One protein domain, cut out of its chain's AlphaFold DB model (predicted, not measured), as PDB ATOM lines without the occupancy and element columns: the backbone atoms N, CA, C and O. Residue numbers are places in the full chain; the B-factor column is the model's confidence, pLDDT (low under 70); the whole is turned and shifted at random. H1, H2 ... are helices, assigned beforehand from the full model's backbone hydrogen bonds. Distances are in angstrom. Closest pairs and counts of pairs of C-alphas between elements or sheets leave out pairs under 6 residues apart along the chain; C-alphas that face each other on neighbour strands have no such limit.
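This is residues 12 to 69 of the 75 residues of an uncharacterized protein of Spiribacter salinus (UniProt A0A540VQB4). Two helices, H2 and H3, pack on each other and cross near their middles as an X, while a short first helix, H1, lies away from both, beyond a wide loop of residues 18 to 32. The 58 printed residues hold three named helices, H1, H2, H3 in chain order, and no named strand; the class is all helix. The whole is only just compact, close to loose, with a radius of gyration of the C-alphas of 12.0 A and spans of 35 by 27 by 19 A.

H1, residues 12 to 17, begins at C-alpha 12 (289.971, 200.300, 239.965) and is 8.9 A long. H2, residues 33 to 43, is 15.3 A long. H3, residues 49 to 62, is 19.9 A long and ends at C-alpha 62 (275.194, 204.176, 217.088).

H1 is apart from H2 and H3. H2 and H3 touch, H3 with residues 52 to 57 alone; the closest C-alphas, of Leu 37 and Val 56, are 6.1 A apart. They run opposite ways at a steep tilt of 51 degrees. Every O i to N i+4 pair is within hydrogen-bond range in H2 and H3, 1 of 2 in H1.

The C-alphas farthest apart, of Glu 12 and Glu 67, are 35.0 A apart. The printed part has no cut. The link H1 to H2 is long, H2 to H3 tight. Residues 12 to 30 have pLDDT under 70.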
ATOM      1  N   GLU A  12     291.183 201.027 240.382       66.50
ATOM      2  CA  GLU A  12     289.971 200.300 239.965       66.50
ATOM      3  C   GLU A  12     288.801 201.239 239.657       66.50
ATOM      4  O   GLU A  12     288.183 201.127 238.603       66.50
ATOM      5  N   SER A  13     288.568 202.242 240.506       66.38
ATOM      6  CA  SER A  13     287.510 203.244 240.320       66.38
ATOM      7  C   SER A  13     287.724 204.091 239.065       66.38
ATOM      8  O   SER A  13     286.773 204.553 238.437       66.38
ATOM      9  N   ALA A  14     288.985 204.300 238.679       66.00
ATOM     10  CA  ALA A  14     289.307 204.892 237.393       66.00
ATOM     11  C   ALA A  14     288.997 203.915 236.246       66.00
ATOM     12  O   ALA A  14     288.296 204.299 235.315       66.00
ATOM     13  N   ARG A  15     289.436 202.649 236.325       66.50
ATOM     14  CA  ARG A  15     289.208 201.618 235.289       66.50
ATOM     15  C   ARG A  15     287.733 201.367 234.966       66.50
ATOM     16  O   ARG A  15     287.424 201.062 233.821       66.50
ATOM     17  N   GLU A  16     286.825 201.529 235.922       67.31
ATOM     18  CA  GLU A  16     285.380 201.429 235.653       67.31
ATOM     19  C   GLU A  16     284.855 202.574 234.772       67.31
ATOM     20  O   GLU A  16     283.900 202.404 234.011       67.31
ATOM     21  N   ARG A  17     285.495 203.746 234.843       67.25
ATOM     22  CA  ARG A  17     285.068 204.976 234.158       67.25
ATOM     23  C   ARG A  17     285.740 205.172 232.801       67.25
ATOM     24  O   ARG A  17     285.148 205.791 231.920       67.25
ATOM     25  N   ILE A  18     286.947 204.641 232.613       67.06
ATOM     26  CA  ILE A  18     287.689 204.701 231.343       67.06
ATOM     27  C   ILE A  18     287.651 203.365 230.603       67.06
ATOM     28  O   ILE A  18     287.942 202.307 231.149       67.06
ATOM     29  N   GLY A  19     287.305 203.409 229.314       64.88
ATOM     30  CA  GLY A  19     287.453 202.253 228.435       64.88
ATOM     31  C   GLY A  19     288.927 201.950 228.181       64.88
ATOM     32  O   GLY A  19     289.675 202.839 227.785       64.88
ATOM     33  N   TYR A  20     289.340 200.701 228.394       64.25
ATOM     34  CA  TYR A  20     290.653 200.227 227.971       64.25
ATOM     35  C   TYR A  20     290.614 199.870 226.484       64.25
ATOM     36  O   TYR A  20     289.778 199.075 226.056       64.25
ATOM     37  N   LEU A  21     291.529 200.456 225.715       69.25
ATOM     38  CA  LEU A  21     291.789 200.097 224.330       69.25
ATOM     39  C   LEU A  21     293.221 199.547 224.275       69.25
ATOM     40  O   LEU A  21     294.149 200.297 224.588       69.25
ATOM     41  N   PRO A  22     293.425 198.257 223.961       63.34
ATOM     42  CA  PRO A  22     294.767 197.702 223.877       63.34
ATOM     43  C   PRO A  22     295.580 198.449 222.813       63.34
ATOM     44  O   PRO A  22     295.092 198.707 221.718       63.34
ATOM     45  N   GLN A  23     296.822 198.807 223.146       61.06
ATOM     46  CA  GLN A  23     297.732 199.505 222.228       61.06
ATOM     47  C   GLN A  23     298.100 198.666 220.997       61.06
ATOM     48  O   GLN A  23     298.435 199.230 219.960       61.06
ATOM     49  N   ASP A  24     298.037 197.339 221.115       58.78
ATOM     50  CA  ASP A  24     298.369 196.410 220.042       58.78
ATOM     51  C   ASP A  24     297.096 195.744 219.501       58.78
ATOM     52  O   ASP A  24     296.572 194.777 220.058       58.78
ATOM     53  N   PHE A  25     296.562 196.301 218.414       59.34
ATOM     54  CA  PHE A  25     295.436 195.721 217.672       59.34
ATOM     55  C   PHE A  25     295.852 194.508 216.823       59.34
ATOM     56  O   PHE A  25     294.990 193.829 216.261       59.34
ATOM     57  N   GLY A  26     297.157 194.209 216.736       53.91
ATOM     58  CA  GLY A  26     297.725 193.174 215.868       53.91
ATOM     59  C   GLY A  26     297.305 191.736 216.195       53.91
ATOM     60  O   GLY A  26     297.567 190.835 215.403       53.91
ATOM     61  N   LEU A  27     296.624 191.507 217.322       54.84
ATOM     62  CA  LEU A  27     296.153 190.187 217.759       54.84
ATOM     63  C   LEU A  27     294.760 189.803 217.238       54.84
ATOM     64  O   LEU A  27     294.361 188.650 217.393       54.84
ATOM     65  N   TYR A  28     294.027 190.722 216.597       61.91
ATOM     66  CA  TYR A  28     292.654 190.468 216.138       61.91
ATOM     67  C   TYR A  28     292.410 190.605 214.618       61.91
ATOM     68  O   TYR A  28     291.311 191.002 214.231       61.91
ATOM     69  N   PRO A  29     293.356 190.263 213.717       56.94
ATOM     70  CA  PRO A  29     293.182 190.490 212.276       56.94
ATOM     71  C   PRO A  29     292.037 189.670 211.658       56.94
ATOM     72  O   PRO A  29     291.528 190.029 210.599       56.94
ATOM     73  N   GLN A  30     291.620 188.584 212.315       62.94
ATOM     74  CA  GLN A  30     290.541 187.704 211.856       62.94
ATOM     75  C   GLN A  30     289.211 187.928 212.583       62.94
ATOM     76  O   GLN A  30     288.228 187.293 212.219       62.94
ATOM     77  N   LEU A  31     289.165 188.803 213.596       71.12
ATOM     78  CA  LEU A  31     287.917 189.062 214.307       71.12
ATOM     79  C   LEU A  31     287.060 190.072 213.546       71.12
ATOM     80  O   LEU A  31     287.543 191.076 213.015       71.12
ATOM     81  N   SER A  32     285.763 189.803 213.537       78.62
ATOM     82  CA  SER A  32     284.732 190.766 213.174       78.62
ATOM     83  C   SER A  32     284.558 191.830 214.264       78.62
ATOM     84  O   SER A  32     284.947 191.640 215.422       78.62
ATOM     85  N   ALA A  33     283.927 192.956 213.924       79.38
ATOM     86  CA  ALA A  33     283.627 194.006 214.898       79.38
ATOM     87  C   ALA A  33     282.758 193.485 216.060       79.38
ATOM     88  O   ALA A  33     282.950 193.896 217.204       79.38
ATOM     89  N   VAL A  34     281.850 192.538 215.794       81.81
ATOM     90  CA  VAL A  34     281.035 191.880 216.831       81.81
ATOM     91  C   VAL A  34     281.901 191.083 217.805       81.81
ATOM     92  O   VAL A  34     281.725 191.204 219.017       81.81
ATOM     93  N   GLU A  35     282.841 190.287 217.298       80.31
ATOM     94  CA  GLU A  35     283.713 189.450 218.131       80.31
ATOM     95  C   GLU A  35     284.687 190.289 218.957       80.31
ATOM     96  O   GLU A  35     284.894 190.004 220.136       80.31
ATOM     97  N   LEU A  36     285.232 191.362 218.377       80.81
ATOM     98  CA  LEU A  36     286.065 192.308 219.113       80.81
ATOM     99  C   LEU A  36     285.276 192.968 220.252       80.81
ATOM    100  O   LEU A  36     285.753 193.024 221.386       80.81
ATOM    101  N   LEU A  37     284.069 193.465 219.968       82.00
ATOM    102  CA  LEU A  37     283.252 194.155 220.964       82.00
ATOM    103  C   LEU A  37     282.745 193.206 222.061       82.00
ATOM    104  O   LEU A  37     282.716 193.610 223.223       82.00
ATOM    105  N   ASP A  38     282.409 191.950 221.742       83.06
ATOM    106  CA  ASP A  38     282.077 190.948 222.768       83.06
ATOM    107  C   ASP A  38     283.302 190.603 223.625       83.06
ATOM    108  O   ASP A  38     283.196 190.547 224.850       83.06
ATOM    109  N   HIS A  39     284.489 190.473 223.022       79.81
ATOM    110  CA  HIS A  39     285.725 190.223 223.766       79.81
ATOM    111  C   HIS A  39     286.066 191.378 224.720       79.81
ATOM    112  O   HIS A  39     286.350 191.154 225.898       79.81
ATOM    113  N   LEU A  40     285.955 192.625 224.255       79.25
ATOM    114  CA  LEU A  40     286.120 193.815 225.096       79.25
ATOM    115  C   LEU A  40     285.071 193.876 226.216       79.25
ATOM    116  O   LEU A  40     285.390 194.265 227.339       79.25
ATOM    117  N   ALA A  41     283.832 193.469 225.938       82.88
ATOM    118  CA  ALA A  41     282.768 193.418 226.930       82.88
ATOM    119  C   ALA A  41     283.029 192.346 228.005       82.88
ATOM    120  O   ALA A  41     282.782 192.605 229.183       82.88
ATOM    121  N   VAL A  42     283.593 191.190 227.637       82.44
ATOM    122  CA  VAL A  42     284.049 190.160 228.590       82.44
ATOM    123  C   VAL A  42     285.198 190.678 229.456       82.44
ATOM    124  O   VAL A  42     285.145 190.532 230.674       82.44
ATOM    125  N   LEU A  43     286.198 191.335 228.860       78.44
ATOM    126  CA  LEU A  43     287.326 191.918 229.602       78.44
ATOM    127  C   LEU A  43     286.888 193.028 230.566       78.44
ATOM    128  O   LEU A  43     287.463 193.171 231.642       78.44
ATOM    129  N   LYS A  44     285.843 193.786 230.214       74.06
ATOM    130  CA  LYS A  44     285.201 194.764 231.104       74.06
ATOM    131  C   LYS A  44     284.312 194.142 232.186       74.06
ATOM    132  O   LYS A  44     283.779 194.883 233.007       74.06
ATOM    133  N   GLY A  45     284.096 192.826 232.176       79.06
ATOM    134  CA  GLY A  45     283.173 192.167 233.100       79.06
ATOM    135  C   GLY A  45     281.703 192.537 232.869       79.06
ATOM    136  O   GLY A  45     280.890 192.425 233.785       79.06
ATOM    137  N   ILE A  46     281.338 192.987 231.661       76.38
ATOM    138  CA  ILE A  46     279.935 193.235 231.304       76.38
ATOM    139  C   ILE A  46     279.196 191.897 231.389       76.38
ATOM    140  O   ILE A  46     279.716 190.888 230.920       76.38
ATOM    141  N   GLY A  47     278.010 191.916 232.007       79.56
ATOM    142  CA  GLY A  47     277.274 190.753 232.515       79.56
ATOM    143  C   GLY A  47     276.904 189.643 231.505       79.56
ATOM    144  O   GLY A  47     277.693 189.267 230.641       79.56
ATOM    145  N   PRO A  48     275.731 189.000 231.629       84.31
ATOM    146  CA  PRO A  48     275.430 187.780 230.875       84.31
ATOM    147  C   PRO A  48     275.502 187.986 229.352       84.31
ATOM    148  O   PRO A  48     275.190 189.059 228.839       84.31
ATOM    149  N   ALA A  49     275.880 186.935 228.615       81.69
ATOM    150  CA  ALA A  49     276.167 187.002 227.174       81.69
ATOM    151  C   ALA A  49     275.031 187.606 226.326       81.69
ATOM    152  O   ALA A  49     275.294 188.285 225.336       81.69
ATOM    153  N   ALA A  50     273.774 187.410 226.737       83.06
ATOM    154  CA  ALA A  50     272.614 188.023 226.092       83.06
ATOM    155  C   ALA A  50     272.646 189.561 226.163       83.06
ATOM    156  O   ALA A  50     272.499 190.223 225.139       83.06
ATOM    157  N   HIS A  51     272.937 190.121 227.343       84.19
ATOM    158  CA  HIS A  51     273.071 191.568 227.540       84.19
ATOM    159  C   HIS A  51     274.261 192.142 226.765       84.19
ATOM    160  O   HIS A  51     274.173 193.239 226.219       84.19
ATOM    161  N   ARG A  52     275.379 191.405 226.692       86.00
ATOM    162  CA  ARG A  52     276.534 191.842 225.896       86.00
ATOM    163  C   ARG A  52     276.185 191.938 224.419       86.00
ATOM    164  O   ARG A  52     276.470 192.964 223.818       86.00
ATOM    165  N   ARG A  53     275.519 190.928 223.850       84.44
ATOM    166  CA  ARG A  53     275.092 190.958 222.443       84.44
ATOM    167  C   ARG A  53     274.197 192.152 222.127       84.44
ATOM    168  O   ARG A  53     274.463 192.841 221.149       84.44
ATOM    169  N   GLU A  54     273.193 192.430 222.956       87.69
ATOM    170  CA  GLU A  54     272.349 193.623 222.786       87.69
ATOM    171  C   GLU A  54     273.177 194.910 222.789       87.69
ATOM    172  O   GLU A  54     273.073 195.714 221.864       87.69
ATOM    173  N   ARG A  55     274.073 195.062 223.772       85.62
ATOM    174  CA  ARG A  55     274.972 196.219 223.884       85.62
ATOM    175  C   ARG A  55     275.875 196.373 222.656       85.62
ATOM    176  O   ARG A  55     276.099 197.485 222.194       85.62
ATOM    177  N   VAL A  56     276.403 195.267 222.134       86.06
ATOM    178  CA  VAL A  56     277.260 195.248 220.939       86.06
ATOM    179  C   VAL A  56     276.477 195.716 219.711       86.06
ATOM    180  O   VAL A  56     276.959 196.578 218.979       86.06
ATOM    181  N   HIS A  57     275.259 195.211 219.509       85.50
ATOM    182  CA  HIS A  57     274.402 195.639 218.400       85.50
ATOM    183  C   HIS A  57     273.991 197.111 218.507       85.50
ATOM    184  O   HIS A  57     274.021 197.820 217.504       85.50
ATOM    185  N   GLU A  58     273.670 197.591 219.711       87.25
ATOM    186  CA  GLU A  58     273.372 199.004 219.968       87.25
ATOM    187  C   GLU A  58     274.568 199.901 219.610       87.25
ATOM    188  O   GLU A  58     274.419 200.891 218.897       87.25
ATOM    189  N   MET A  59     275.779 199.525 220.031       84.88
ATOM    190  CA  MET A  59     277.000 200.282 219.737       84.88
ATOM    191  C   MET A  59     277.327 200.308 218.240       84.88
ATOM    192  O   MET A  59     277.732 201.346 217.711       84.88
ATOM    193  N   LEU A  60     277.120 199.196 217.533       85.69
ATOM    194  CA  LEU A  60     277.282 199.136 216.079       85.69
ATOM    195  C   LEU A  60     276.254 200.011 215.354       85.69
ATOM    196  O   LEU A  60     276.605 200.676 214.381       85.69
ATOM    197  N   ALA A  61     275.018 200.078 215.855       85.81
ATOM    198  CA  ALA A  61     273.992 200.963 215.314       85.81
ATOM    199  C   ALA A  61     274.334 202.443 215.543       85.81
ATOM    200  O   ALA A  61     274.263 203.238 214.608       85.81
ATOM    201  N   LEU A  62     274.781 202.806 216.750       86.31
ATOM    202  CA  LEU A  62     275.194 204.176 217.088       86.31
ATOM    203  C   LEU A  62     276.403 204.652 216.274       86.31
ATOM    204  O   LEU A  62     276.518 205.837 215.970       86.31
ATOM    205  N   THR A  63     277.302 203.736 215.920       83.44
ATOM    206  CA  THR A  63     278.496 204.031 215.114       83.44
ATOM    207  C   THR A  63     278.269 203.865 213.612       83.44
ATOM    208  O   THR A  63     279.196 204.070 212.833       83.44
ATOM    209  N   ASN A  64     277.045 203.528 213.190       83.81
ATOM    210  CA  ASN A  64     276.689 203.251 211.798       83.81
ATOM    211  C   ASN A  64     277.558 202.145 211.153       83.81
ATOM    212  O   ASN A  64     277.831 202.164 209.954       83.81
ATOM    213  N   LEU A  65     278.001 201.178 211.961       83.75
ATOM    214  CA  LEU A  65     278.835 200.043 211.557       83.75
ATOM    215  C   LEU A  65     278.048 198.729 211.449       83.75
ATOM    216  O   LEU A  65     278.647 197.686 211.205       83.75
ATOM    217  N   THR A  66     276.721 198.748 211.595       82.44
ATOM    218  CA  THR A  66     275.871 197.543 211.555       82.44
ATOM    219  C   THR A  66     276.081 196.690 210.299       82.44
ATOM    220  O   THR A  66     276.132 195.468 210.398       82.44
ATOM    221  N   GLU A  67     276.259 197.302 209.125       80.06
ATOM    222  CA  GLU A  67     276.494 196.571 207.865       80.06
ATOM    223  C   GLU A  67     277.905 195.968 207.779       80.06
ATOM    224  O   GLU A  67     278.106 194.914 207.177       80.06
ATOM    225  N   ALA A  68     278.885 196.609 208.419       77.75
ATOM    226  CA  ALA A  68     280.271 196.150 208.484       77.75
ATOM    227  C   ALA A  68     280.543 195.250 209.701       77.75
ATOM    228  O   ALA A  68     281.661 194.768 209.869       77.75
ATOM    229  N   ALA A  69     279.530 194.992 210.532       75.25
ATOM    230  CA  ALA A  69     279.648 194.313 211.818       75.25
ATOM    231  C   ALA A  69     280.340 192.942 211.735       75.25
ATOM    232  O   ALA A  69     281.084 192.568 212.640       75.25
TER     233      ALA A  69